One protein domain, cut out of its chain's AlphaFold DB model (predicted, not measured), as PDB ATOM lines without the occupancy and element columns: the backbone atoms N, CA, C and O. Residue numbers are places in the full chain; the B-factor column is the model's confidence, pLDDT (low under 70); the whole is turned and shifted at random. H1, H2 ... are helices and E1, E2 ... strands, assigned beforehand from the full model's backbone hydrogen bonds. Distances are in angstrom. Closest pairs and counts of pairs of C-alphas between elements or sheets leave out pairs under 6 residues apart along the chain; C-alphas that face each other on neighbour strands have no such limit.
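This is residues 17 to 109 of the 736 residues of the protein "PKD domain-containing protein" of Luteibacter pinisoli (UniProt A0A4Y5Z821). Going along the printed part, an elongated shape appears: a first stretch ending in the small helix H1, then the longest helix, H2, packed along the two-stranded hairpin E1 and E2, then the short helix H3 near the last residues of H2, and a second hairpin, E3 and E4, reaching away as an arm. Residues 18 to 24 and the arm's tip, residues 89 to 94, stick out. The 93 printed residues hold three named helices and four named strands, in the order H1 H2 E1 E2 H3 E3 E4; both sheets are antiparallel pairs and the class is mixed. The whole is only just extended, close to loose, with a radius of gyration of the C-alphas of 18.7 A and spans of 56 by 36 by 24 A.

H1, residues 30 to 36, and H2, residues 41 to 54, are apart. E1, residues 57 to 61, and E2, residues 68 to 71, form a hairpin, with N 60 and O 69 2.8 A apart, within hydrogen-bond range. The closest C-alphas of H2 and E1 are those of Val 48 and Ile 59, 7.2 A. H3, residues 74 to 81, touches H2 at residues 50 to 54 alone, closest at the C-alphas of Ser 54 and Gly 80, 4.8 A; they run opposite ways at a steep tilt of 40 degrees. E3, residues 85 to 90, and E4, residues 93 to 98, form a hairpin, with N 88 and O 95 at 2.8 A, within hydrogen-bond range. In H1, H2 and H3 every O i to N i+4 pair is within hydrogen-bond range.

H1 begins at C-alpha 30, (-31.193, 47.696, 59.206). H2 is 19.8 A long, E3 16.1 A and E4 16.5 A; E4 ends at C-alpha 98, (-18.802, 34.732, 30.450).

The C-alphas of Ala 22 and Gly 92, the two farthest apart, are 57.6 A apart. The printed part has no cut and no long link. Residues 91 to 92 are under pLDDT 70.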
ATOM      1  N   THR A  17     -21.584  39.534  69.949       91.31
ATOM      2  CA  THR A  17     -21.805  38.110  70.255       91.31
ATOM      3  C   THR A  17     -21.043  37.603  71.484       91.31
ATOM      4  O   THR A  17     -21.289  36.474  71.900       91.31
ATOM      5  N   THR A  18     -20.167  38.413  72.094       89.62
ATOM      6  CA  THR A  18     -19.312  38.007  73.228       89.62
ATOM      7  C   THR A  18     -19.922  38.411  74.578       89.62
ATOM      8  O   THR A  18     -19.945  39.609  74.881       89.62
ATOM      9  N   PRO A  19     -20.355  37.460  75.432       85.88
ATOM     10  CA  PRO A  19     -20.854  37.765  76.772       85.88
ATOM     11  C   PRO A  19     -19.871  38.604  77.601       85.88
ATOM     12  O   PRO A  19     -18.658  38.404  77.553       85.88
ATOM     13  N   GLY A  20     -20.393  39.569  78.362       80.69
ATOM     14  CA  GLY A  20     -19.593  40.488  79.184       80.69
ATOM     15  C   GLY A  20     -18.981  41.676  78.428       80.69
ATOM     16  O   GLY A  20     -18.481  42.606  79.060       80.69
ATOM     17  N   ASN A  21     -19.052  41.706  77.093       88.62
ATOM     18  CA  ASN A  21     -18.704  42.897  76.323       88.62
ATOM     19  C   ASN A  21     -19.799  43.975  76.451       88.62
ATOM     20  O   ASN A  21     -20.986  43.668  76.493       88.62
ATOM     21  N   ALA A  22     -19.427  45.257  76.445       83.19
ATOM     22  CA  ALA A  22     -20.388  46.360  76.528       83.19
ATOM     23  C   ALA A  22     -21.370  46.434  75.338       83.19
ATOM     24  O   ALA A  22     -22.443  47.031  75.475       83.19
ATOM     25  N   ALA A  23     -21.003  45.865  74.184       86.81
ATOM     26  CA  ALA A  23     -21.852  45.765  72.997       86.81
ATOM     27  C   ALA A  23     -22.673  44.465  72.935       86.81
ATOM     28  O   ALA A  23     -23.473  44.309  72.019       86.81
ATOM     29  N   PHE A  24     -22.485  43.537  73.879       90.00
ATOM     30  CA  PHE A  24     -23.150  42.237  73.871       90.00
ATOM     31  C   PHE A  24     -24.676  42.370  73.820       90.00
ATOM     32  O   PHE A  24     -25.252  43.116  74.614       90.00
ATOM     33  N   GLY A  25     -25.316  41.669  72.878       88.50
ATOM     34  CA  GLY A  25     -26.772  41.694  72.680       88.50
ATOM     35  C   GLY A  25     -27.324  42.998  72.085       88.50
ATOM     36  O   GLY A  25     -28.519  43.095  71.818       88.50
ATOM     37  N   LYS A  26     -26.480  44.009  71.834       90.38
ATOM     38  CA  LYS A  26     -26.885  45.300  71.250       90.38
ATOM     39  C   LYS A  26     -26.794  45.250  69.729       90.38
ATOM     40  O   LYS A  26     -25.910  45.861  69.125       90.38
ATOM     41  N   PHE A  27     -27.693  44.477  69.130       93.94
ATOM     42  CA  PHE A  27     -27.790  44.320  67.682       93.94
ATOM     43  C   PHE A  27     -28.194  45.625  66.987       93.94
ATOM     44  O   PHE A  27     -28.870  46.479  67.564       93.94
ATOM     45  N   LEU A  28     -27.764  45.781  65.737       93.94
ATOM     46  CA  LEU A  28     -28.128  46.927  64.912       93.94
ATOM     47  C   LEU A  28     -29.489  46.713  64.254       93.94
ATOM     48  O   LEU A  28     -29.858  45.605  63.885       93.94
ATOM     49  N   THR A  29     -30.209  47.805  64.040       94.94
ATOM     50  CA  THR A  29     -31.315  47.857  63.073       94.94
ATOM     51  C   THR A  29     -30.776  47.898  61.632       94.94
ATOM     52  O   THR A  29     -29.618  48.295  61.433       94.94
ATOM     53  N   PRO A  30     -31.602  47.587  60.610       92.12
ATOM     54  CA  PRO A  30     -31.193  47.696  59.206       92.12
ATOM     55  C   PRO A  30     -30.626  49.080  58.849       92.12
ATOM     56  O   PRO A  30     -29.579  49.183  58.206       92.12
ATOM     57  N   ASP A  31     -31.265  50.152  59.328       92.69
ATOM     58  CA  ASP A  31     -30.839  51.531  59.069       92.69
ATOM     59  C   ASP A  31     -29.508  51.868  59.750       92.69
ATOM     60  O   ASP A  31     -28.640  52.507  59.147       92.69
ATOM     61  N   GLN A  32     -29.307  51.409  60.991       96.00
ATOM     62  CA  GLN A  32     -28.036  51.589  61.695       96.00
ATOM     63  C   GLN A  32     -26.901  50.839  60.996       96.00
ATOM     64  O   GLN A  32     -25.820  51.410  60.827       96.00
ATOM     65  N   PHE A  33     -27.139  49.598  60.557       97.56
ATOM     66  CA  PHE A  33     -26.152  48.836  59.796       97.56
ATOM     67  C   PHE A  33     -25.809  49.542  58.481       97.56
ATOM     68  O   PHE A  33     -24.635  49.789  58.199       97.56
ATOM     69  N   LYS A  34     -26.822  49.947  57.704       96.56
ATOM     70  CA  LYS A  34     -26.631  50.685  56.448       96.56
ATOM     71  C   LYS A  34     -25.800  51.953  56.659       96.56
ATOM     72  O   LYS A  34     -24.859  52.211  55.910       96.56
ATOM     73  N   ALA A  35     -26.124  52.733  57.689       95.12
ATOM     74  CA  ALA A  35     -25.428  53.980  57.991       95.12
ATOM     75  C   ALA A  35     -23.951  53.761  58.369       95.12
ATOM     76  O   ALA A  35     -23.084  54.538  57.952       95.12
ATOM     77  N   GLN A  36     -23.646  52.707  59.131       96.25
ATOM     78  CA  GLN A  36     -22.297  52.448  59.647       96.25
ATOM     79  C   GLN A  36     -21.411  51.677  58.658       96.25
ATOM     80  O   GLN A  36     -20.253  52.049  58.455       96.25
ATOM     81  N   PHE A  37     -21.967  50.644  58.024       98.31
ATOM     82  CA  PHE A  37     -21.221  49.634  57.268       98.31
ATOM     83  C   PHE A  37     -21.744  49.427  55.842       98.31
ATOM     84  O   PHE A  37     -20.989  48.993  54.977       98.31
ATOM     85  N   GLY A  38     -22.998  49.783  55.551       97.50
ATOM     86  CA  GLY A  38     -23.546  49.690  54.195       97.50
ATOM     87  C   GLY A  38     -22.877  50.659  53.202       97.50
ATOM     88  O   GLY A  38     -22.371  51.714  53.614       97.50
ATOM     89  N   PRO A  39     -22.882  50.355  51.889       98.19
ATOM     90  CA  PRO A  39     -22.371  51.250  50.849       98.19
ATOM     91  C   PRO A  39     -23.060  52.619  50.870       98.19
ATOM     92  O   PRO A  39     -24.264  52.732  51.111       98.19
ATOM     93  N   THR A  40     -22.305  53.684  50.599       97.06
ATOM     94  CA  THR A  40     -22.869  55.043  50.554       97.06
ATOM     95  C   THR A  40     -23.773  55.243  49.341       97.06
ATOM     96  O   THR A  40     -23.611  54.585  48.313       97.06
ATOM     97  N   GLN A  41     -24.678  56.222  49.425       96.88
ATOM     98  CA  GLN A  41     -25.525  56.584  48.289       96.88
ATOM     99  C   GLN A  41     -24.699  56.997  47.061       96.88
ATOM    100  O   GLN A  41     -25.012  56.579  45.960       96.88
ATOM    101  N   ALA A  42     -23.588  57.715  47.245       97.62
ATOM    102  CA  ALA A  42     -22.716  58.105  46.134       97.62
ATOM    103  C   ALA A  42     -22.088  56.898  45.408       97.62
ATOM    104  O   ALA A  42     -21.956  56.915  44.186       97.62
ATOM    105  N   GLN A  43     -21.716  55.843  46.145       98.12
ATOM    106  CA  GLN A  43     -21.213  54.600  45.547       98.12
ATOM    107  C   GLN A  43     -22.313  53.874  44.766       98.12
ATOM    108  O   GLN A  43     -22.061  53.388  43.666       98.12
ATOM    109  N   VAL A  44     -23.533  53.832  45.313       98.44
ATOM    110  CA  VAL A  44     -24.705  53.276  44.620       98.44
ATOM    111  C   VAL A  44     -24.989  54.050  43.338       98.44
ATOM    112  O   VAL A  44     -25.061  53.443  42.275       98.44
ATOM    113  N   ASP A  45     -25.086  55.377  43.414       98.38
ATOM    114  CA  ASP A  45     -25.404  56.239  42.274       98.38
ATOM    115  C   ASP A  45     -24.372  56.081  41.149       98.38
ATOM    116  O   ASP A  45     -24.736  56.044  39.975       98.38
ATOM    117  N   ALA A  46     -23.088  55.922  41.492       98.38
ATOM    118  CA  ALA A  46     -22.026  55.683  40.519       98.38
ATOM    119  C   ALA A  46     -22.185  54.338  39.786       98.38
ATOM    120  O   ALA A  46     -22.003  54.277  38.569       98.38
ATOM    121  N   VAL A  47     -22.557  53.270  40.500       98.44
ATOM    122  CA  VAL A  47     -22.804  51.952  39.890       98.44
ATOM    123  C   VAL A  47     -24.092  51.958  39.067       98.44
ATOM    124  O   VAL A  47     -24.090  51.466  37.942       98.44
ATOM    125  N   VAL A  48     -25.169  52.576  39.565       98.56
ATOM    126  CA  VAL A  48     -26.423  52.743  38.812       98.56
ATOM    127  C   VAL A  48     -26.172  53.517  37.518       98.56
ATOM    128  O   VAL A  48     -26.599  53.078  36.452       98.56
ATOM    129  N   ALA A  49     -25.429  54.624  37.580       98.38
ATOM    130  CA  ALA A  49     -25.089  55.415  36.402       98.38
ATOM    131  C   ALA A  49     -24.271  54.611  35.380       98.38
ATOM    132  O   ALA A  49     -24.497  54.757  34.179       98.38
ATOM    133  N   HIS A  50     -23.345  53.761  35.839       98.25
ATOM    134  CA  HIS A  50     -22.586  52.852  34.975       98.25
ATOM    135  C   HIS A  50     -23.498  51.834  34.286       98.25
ATOM    136  O   HIS A  50     -23.501  51.753  33.062       98.25
ATOM    137  N   LEU A  51     -24.351  51.137  35.045       98.31
ATOM    138  CA  LEU A  51     -25.307  50.168  34.498       98.31
ATOM    139  C   LEU A  51     -26.236  50.804  33.447       98.31
ATOM    140  O   LEU A  51     -26.406  50.249  32.360       98.31
ATOM    141  N   GLN A  52     -26.772  51.998  33.724       98.25
ATOM    142  CA  GLN A  52     -27.607  52.748  32.774       98.25
ATOM    143  C   GLN A  52     -26.850  53.089  31.486       98.25
ATOM    144  O   GLN A  52     -27.371  52.885  30.391       98.25
ATOM    145  N   GLN A  53     -25.614  53.584  31.604       97.94
ATOM    146  CA  GLN A  53     -24.771  53.920  30.450       97.94
ATOM    147  C   GLN A  53     -24.410  52.689  29.613       97.94
ATOM    148  O   GLN A  53     -24.275  52.790  28.395       97.94
ATOM    149  N   SER A  54     -24.300  51.524  30.249       97.88
ATOM    150  CA  SER A  54     -24.010  50.252  29.589       97.88
ATOM    151  C   SER A  54     -25.235  49.580  28.960       97.88
ATOM    152  O   SER A  54     -25.075  48.590  28.247       97.88
ATOM    153  N   GLY A  55     -26.440  50.127  29.158       97.62
ATOM    154  CA  GLY A  55     -27.677  49.637  28.544       97.62
ATOM    155  C   GLY A  55     -28.476  48.648  29.396       97.62
ATOM    156  O   GLY A  55     -29.354  47.975  28.859       97.62
ATOM    157  N   PHE A  56     -28.190  48.556  30.697       97.62
ATOM    158  CA  PHE A  56     -29.048  47.837  31.637       97.62
ATOM    159  C   PHE A  56     -30.310  48.647  31.965       97.62
ATOM    160  O   PHE A  56     -30.313  49.881  31.962       97.62
ATOM    161  N   THR A  57     -31.390  47.936  32.270       96.25
ATOM    162  CA  THR A  57     -32.722  48.482  32.576       96.25
ATOM    163  C   THR A  57     -33.279  47.852  33.852       96.25
ATOM    164  O   THR A  57     -32.624  46.992  34.433       96.25
ATOM    165  N   ASN A  58     -34.449  48.304  34.322       94.56
ATOM    166  CA  ASN A  58     -35.100  47.787  35.539       94.56
ATOM    167  C   ASN A  58     -34.147  47.721  36.744       94.56
ATOM    168  O   ASN A  58     -34.050  46.709  37.430       94.56
ATOM    169  N   ILE A  59     -33.386  48.799  36.950       96.31
ATOM    170  CA  ILE A  59     -32.365  48.842  37.992       96.31
ATOM    171  C   ILE A  59     -33.038  49.049  39.347       96.31
ATOM    172  O   ILE A  59     -33.680  50.076  39.576       96.31
ATOM    173  N   GLU A  60     -32.832  48.101  40.249       96.31
ATOM    174  CA  GLU A  60     -33.370  48.100  41.603       96.31
ATOM    175  C   GLU A  60     -32.226  48.074  42.616       96.31
ATOM    176  O   GLU A  60     -31.291  47.282  42.507       96.31
ATOM    177  N   VAL A  61     -32.295  48.948  43.618       97.69
ATOM    178  CA  VAL A  61     -31.305  49.020  44.697       97.69
ATOM    179  C   VAL A  61     -31.928  48.451  45.962       97.69
ATOM    180  O   VAL A  61     -32.977  48.919  46.406       97.69
ATOM    181  N   ALA A  62     -31.267  47.469  46.570       97.56
ATOM    182  CA  ALA A  62     -31.721  46.904  47.832       97.56
ATOM    183  C   ALA A  62     -31.666  47.942  48.974       97.56
ATOM    184  O   ALA A  62     -30.765  48.786  48.992       97.56
ATOM    185  N   PRO A  63     -32.556  47.867  49.986       96.88
ATOM    186  CA  PRO A  63     -32.628  48.864  51.059       96.88
ATOM    187  C   PRO A  63     -31.320  49.080  51.828       96.88
ATOM    188  O   PRO A  63     -31.065  50.191  52.280       96.88
ATOM    189  N   ASN A  64     -30.468  48.060  51.936       96.69
ATOM    190  CA  ASN A  64     -29.154  48.112  52.589       96.69
ATOM    191  C   ASN A  64     -28.004  48.557  51.667       96.69
ATOM    192  O   ASN A  64     -26.852  48.580  52.098       96.69
ATOM    193  N   ASN A  65     -28.301  48.907  50.412       98.19
ATOM    194  CA  ASN A  65     -27.351  49.260  49.355       98.19
ATOM    195  C   ASN A  65     -26.367  48.139  48.954       98.19
ATOM    196  O   ASN A  65     -25.468  48.396  48.155       98.19
ATOM    197  N   LEU A  66     -26.501  46.908  49.472       97.44
ATOM    198  CA  LEU A  66     -25.557  45.822  49.176       97.44
ATOM    199  C   LEU A  66     -25.737  45.231  47.781       97.44
ATOM    200  O   LEU A  66     -24.742  44.851  47.157       97.44
ATOM    201  N   LEU A  67     -26.969  45.207  47.272       97.81
ATOM    202  CA  LEU A  67     -27.300  44.678  45.954       97.81
ATOM    203  C   LEU A  67     -27.905  45.757  45.058       97.81
ATOM    204  O   LEU A  67     -28.703  46.585  45.503       97.81
ATOM    205  N   ILE A  68     -27.506  45.714  43.789       97.62
ATOM    206  CA  ILE A  68     -28.089  46.488  42.696       97.62
ATOM    207  C   ILE A  68     -28.416  45.470  41.604       97.62
ATOM    208  O   ILE A  68     -27.503  44.919  40.989       97.62
ATOM    209  N   SER A  69     -29.699  45.184  41.416       95.06
ATOM    210  CA  SER A  69     -30.201  44.240  40.413       95.06
ATOM    211  C   SER A  69     -30.586  44.997  39.150       95.06
ATOM    212  O   SER A  69     -31.048  46.132  39.242       95.06
ATOM    213  N   ALA A  70     -30.373  44.406  37.976       94.94
ATOM    214  CA  ALA A  70     -30.715  45.033  36.705       94.94
ATOM    215  C   ALA A  70     -30.890  43.995  35.592       94.94
ATOM    216  O   ALA A  70     -30.199  42.977  35.574       94.94
ATOM    217  N   ASP A  71     -31.736  44.312  34.616       92.44
ATOM    218  CA  ASP A  71     -31.957  43.493  33.428       92.44
ATOM    219  C   ASP A  71     -31.063  43.963  32.279       92.44
ATOM    220  O   ASP A  71     -31.037  45.148  31.927       92.44
ATOM    221  N   GLY A  72     -30.353  43.028  31.651       91.00
ATOM    222  CA  GLY A  72     -29.480  43.301  30.516       91.00
ATOM    223  C   GLY A  72     -29.422  42.132  29.542       91.00
ATOM    224  O   GLY A  72     -29.638  40.980  29.904       91.00
ATOM    225  N   ASN A  73     -29.125  42.433  28.278       92.19
ATOM    226  CA  ASN A  73     -28.787  41.415  27.284       92.19
ATOM    227  C   ASN A  73     -27.260  41.213  27.215       92.19
ATOM    228  O   ASN A  73     -26.496  41.953  27.836       92.19
ATOM    229  N   ALA A  74     -26.798  40.249  26.411       92.56
ATOM    230  CA  ALA A  74     -25.367  39.975  26.247       92.56
ATOM    231  C   ALA A  74     -24.547  41.215  25.823       92.56
ATOM    232  O   ALA A  74     -23.416  41.379  26.267       92.56
ATOM    233  N   GLY A  75     -25.123  42.120  25.022       95.31
ATOM    234  CA  GLY A  75     -24.470  43.372  24.633       95.31
ATOM    235  C   GLY A  75     -24.303  44.349  25.799       95.31
ATOM    236  O   GLY A  75     -23.257  44.982  25.916       95.31
ATOM    237  N   ALA A  76     -25.290  44.434  26.696       95.88
ATOM    238  CA  ALA A  76     -25.179  45.229  27.919       95.88
ATOM    239  C   ALA A  76     -24.082  44.679  28.845       95.88
ATOM    240  O   ALA A  76     -23.259  45.448  29.340       95.88
ATOM    241  N   ALA A  77     -24.000  43.351  29.000       94.25
ATOM    242  CA  ALA A  77     -22.915  42.703  29.741       94.25
ATOM    243  C   ALA A  77     -21.535  43.001  29.126       94.25
ATOM    244  O   ALA A  77     -20.600  43.336  29.853       94.25
ATOM    245  N   THR A  78     -21.412  42.980  27.794       95.06
ATOM    246  CA  THR A  78     -20.171  43.370  27.104       95.06
ATOM    247  C   THR A  78     -19.796  44.826  27.334       95.06
ATOM    248  O   THR A  78     -18.640  45.111  27.644       95.06
ATOM    249  N   ASN A  79     -20.754  45.743  27.243       95.56
ATOM    250  CA  ASN A  79     -20.492  47.166  27.445       95.56
ATOM    251  C   ASN A  79     -20.181  47.507  28.909       95.56
ATOM    252  O   ASN A  79     -19.372  48.392  29.171       95.56
ATOM    253  N   GLY A  80     -20.852  46.853  29.859       95.06
ATOM    254  CA  GLY A  80     -20.734  47.158  31.285       95.06
ATOM    255  C   GLY A  80     -19.587  46.455  31.979       95.06
ATOM    256  O   GLY A  80     -18.989  47.034  32.884       95.06
ATOM    257  N   PHE A  81     -19.258  45.240  31.547       95.94
ATOM    258  CA  PHE A  81     -18.298  44.393  32.245       95.94
ATOM    259  C   PHE A  81     -17.148  43.905  31.365       95.94
ATOM    260  O   PHE A  81     -16.389  43.035  31.782       95.94
ATOM    261  N   HIS A  82     -17.010  44.435  30.142       94.44
ATOM    262  CA  HIS A  82     -15.933  44.088  29.203       94.44
ATOM    263  C   HIS A  82     -15.726  42.574  29.034       94.44
ATOM    264  O   HIS A  82     -14.603  42.096  28.883       94.44
ATOM    265  N   THR A  83     -16.826  41.821  29.046       93.81
ATOM    266  CA  THR A  83     -16.830  40.365  28.901       93.81
ATOM    267  C   THR A  83     -17.796  39.919  27.805       93.81
ATOM    268  O   THR A  83     -18.643  40.697  27.365       93.81
ATOM    269  N   SER A  84     -17.685  38.686  27.316       91.62
ATOM    270  CA  SER A  84     -18.618  38.155  26.322       91.62
ATOM    271  C   SER A  84     -19.363  36.945  26.871       91.62
ATOM    272  O   SER A  84     -18.763  36.028  27.423       91.62
ATOM    273  N   ILE A  85     -20.692  36.964  26.746       92.69
ATOM    274  CA  ILE A  85     -21.543  35.845  27.157       92.69
ATOM    275  C   ILE A  85     -21.639  34.860  26.000       92.69
ATOM    276  O   ILE A  85     -22.065  35.215  24.896       92.69
ATOM    277  N   LYS A  86     -21.268  33.611  26.267       91.81
ATOM    278  CA  LYS A  86     -21.354  32.503  25.320       91.81
ATOM    279  C   LYS A  86     -22.287  31.428  25.843       91.81
ATOM    280  O   LYS A  86     -22.519  31.318  27.041       91.81
ATOM    281  N   ARG A  87     -22.814  30.646  24.906       91.56
ATOM    282  CA  ARG A  87     -23.517  29.399  25.189       91.56
ATOM    283  C   ARG A  87     -22.532  28.251  25.103       91.56
ATOM    284  O   ARG A  87     -21.675  28.229  24.218       91.56
ATOM    285  N   PHE A  88     -22.698  27.316  26.009       87.00
ATOM    286  CA  PHE A  88     -21.908  26.114  26.132       87.00
ATOM    287  C   PHE A  88     -22.863  24.935  26.270       87.00
ATOM    288  O   PHE A  88     -23.991  25.085  26.738       87.00
ATOM    289  N   GLU A  89     -22.397  23.767  25.859       83.69
ATOM    290  CA  GLU A  89     -23.115  22.512  26.017       83.69
ATOM    291  C   GLU A  89     -22.152  21.509  26.648       83.69
ATOM    292  O   GLU A  89     -21.051  21.289  26.138       83.69
ATOM    293  N   SER A  90     -22.552  20.925  27.775       71.75
ATOM    294  CA  SER A  90     -21.835  19.825  28.422       71.75
ATOM    295  C   SER A  90     -22.853  18.853  29.000       71.75
ATOM    296  O   SER A  90     -23.851  19.281  29.577       71.75
ATOM    297  N   GLY A  91     -22.647  17.550  28.797       62.25
ATOM    298  CA  GLY A  91     -23.568  16.521  29.300       62.25
ATOM    299  C   GLY A  91     -25.008  16.638  28.772       62.25
ATOM    300  O   GLY A  91     -25.935  16.190  29.429       62.25
ATOM    301  N   GLY A  92     -25.230  17.271  27.611       66.75
ATOM    302  CA  GLY A  92     -26.576  17.513  27.063       66.75
ATOM    303  C   GLY A  92     -27.354  18.659  27.731       66.75
ATOM    304  O   GLY A  92     -28.493  18.918  27.342       66.75
ATOM    305  N   ARG A  93     -26.749  19.375  28.693       70.44
ATOM    306  CA  ARG A  93     -27.271  20.625  29.267       70.44
ATOM    307  C   ARG A  93     -26.638  21.822  28.560       70.44
ATOM    308  O   ARG A  93     -25.414  21.941  28.494       70.44
ATOM    309  N   GLU A  94     -27.479  22.730  28.072       81.00
ATOM    310  CA  GLU A  94     -27.059  24.048  27.589       81.00
ATOM    311  C   GLU A  94     -26.980  25.023  28.773       81.00
ATOM    312  O   GLU A  94     -27.900  25.108  29.589       81.00
ATOM    313  N   PHE A  95     -25.890  25.775  28.863       84.94
ATOM    314  CA  PHE A  95     -25.707  26.847  29.841       84.94
ATOM    315  C   PHE A  95     -25.045  28.054  29.182       84.94
ATOM    316  O   PHE A  95     -24.477  27.963  28.090       84.94
ATOM    317  N   PHE A  96     -25.134  29.209  29.830       88.12
ATOM    318  CA  PHE A  96     -24.401  30.401  29.441       88.12
ATOM    319  C   PHE A  96     -23.363  30.753  30.499       88.12
ATOM    320  O   PHE A  96     -23.557  30.514  31.689       88.12
ATOM    321  N   ALA A  97     -22.256  31.327  30.048       90.19
ATOM    322  CA  ALA A  97     -21.237  31.888  30.918       90.19
ATOM    323  C   ALA A  97     -20.472  32.988  30.190       90.19
ATOM    324  O   ALA A  97     -20.423  33.032  28.953       90.19
ATOM    325  N   ASN A  98     -19.842  33.861  30.962       91.31
ATOM    326  CA  ASN A  98     -18.802  34.732  30.450       91.31
ATOM    327  C   ASN A  98     -17.548  33.922  30.078       91.31
ATOM    328  O   ASN A  98     -17.100  33.072  30.838       91.31
ATOM    329  N   ASP A  99     -16.962  34.189  28.911       88.06
ATOM    330  CA  ASP A  99     -15.763  33.487  28.420       88.06
ATOM    331  C   ASP A  99     -14.438  34.189  28.771       88.06
ATOM    332  O   ASP A  99     -13.356  33.720  28.414       88.06
ATOM    333  N   ALA A 100     -14.538  35.322  29.463       89.25
ATOM    334  CA  ALA A 100     -13.439  36.077  30.038       89.25
ATOM    335  C   ALA A 100     -13.874  36.655  31.397       89.25
ATOM    336  O   ALA A 100     -15.075  36.891  31.597       89.25
ATOM    337  N   PRO A 101     -12.940  36.924  32.329       90.00
ATOM    338  CA  PRO A 101     -13.271  37.565  33.599       90.00
ATOM    339  C   PRO A 101     -14.049  38.869  33.393       90.00
ATOM    340  O   PRO A 101     -13.674  39.695  32.558       90.00
ATOM    341  N   ALA A 102     -15.130  39.056  34.149       92.62
ATOM    342  CA  ALA A 102     -15.868  40.312  34.163       92.62
ATOM    343  C   ALA A 102     -14.999  41.423  34.776       92.62
ATOM    344  O   ALA A 102     -14.429  41.258  35.854       92.62
ATOM    345  N   LEU A 103     -14.892  42.561  34.093       94.25
ATOM    346  CA  LEU A 103     -14.103  43.710  34.532       94.25
ATOM    347  C   LEU A 103     -15.013  44.859  34.938       94.25
ATOM    348  O   LEU A 103     -15.928  45.240  34.217       94.25
ATOM    349  N   VAL A 104     -14.705  45.475  36.068       93.69
ATOM    350  CA  VAL A 104     -15.395  46.670  36.550       93.69
ATOM    351  C   VAL A 104     -14.474  47.881  36.349       93.69
ATOM    352  O   VAL A 104     -13.266  47.759  36.576       93.69
ATOM    353  N   PRO A 105     -14.987  49.062  35.945       94.12
ATOM    354  CA  PRO A 105     -14.178  50.275  35.870       94.12
ATOM    355  C   PRO A 105     -13.420  50.550  37.173       94.12
ATOM    356  O   PRO A 105     -13.987  50.446  38.260       94.12
ATOM    357  N   ALA A 106     -12.160  50.984  37.074       95.62
ATOM    358  CA  ALA A 106     -11.317  51.248  38.245       95.62
ATOM    359  C   ALA A 106     -11.947  52.254  39.231       95.62
ATOM    360  O   ALA A 106     -11.783  52.120  40.440       95.62
ATOM    361  N   SER A 107     -12.726  53.220  38.733       95.06
ATOM    362  CA  SER A 107     -13.482  54.180  39.552       95.06
ATOM    363  C   SER A 107     -14.542  53.536  40.453       95.06
ATOM    364  O   SER A 107     -14.930  54.130  41.455       95.06
ATOM    365  N   LEU A 108     -15.005  52.333  40.113       96.50
ATOM    366  CA  LEU A 108     -15.980  51.559  40.876       96.50
ATOM    367  C   LEU A 108     -15.325  50.421  41.678       96.50
ATOM    368  O   LEU A 108     -16.026  49.741  42.425       96.50
ATOM    369  N   GLY A 109     -14.005  50.225  41.571       92.88
ATOM    370  CA  GLY A 109     -13.282  49.117  42.210       92.88
ATOM    371  C   GLY A 109     -13.387  49.101  43.739       92.88
ATOM    372  O   GLY A 109     -13.450  48.036  44.345       92.88
TER     373      GLY A 109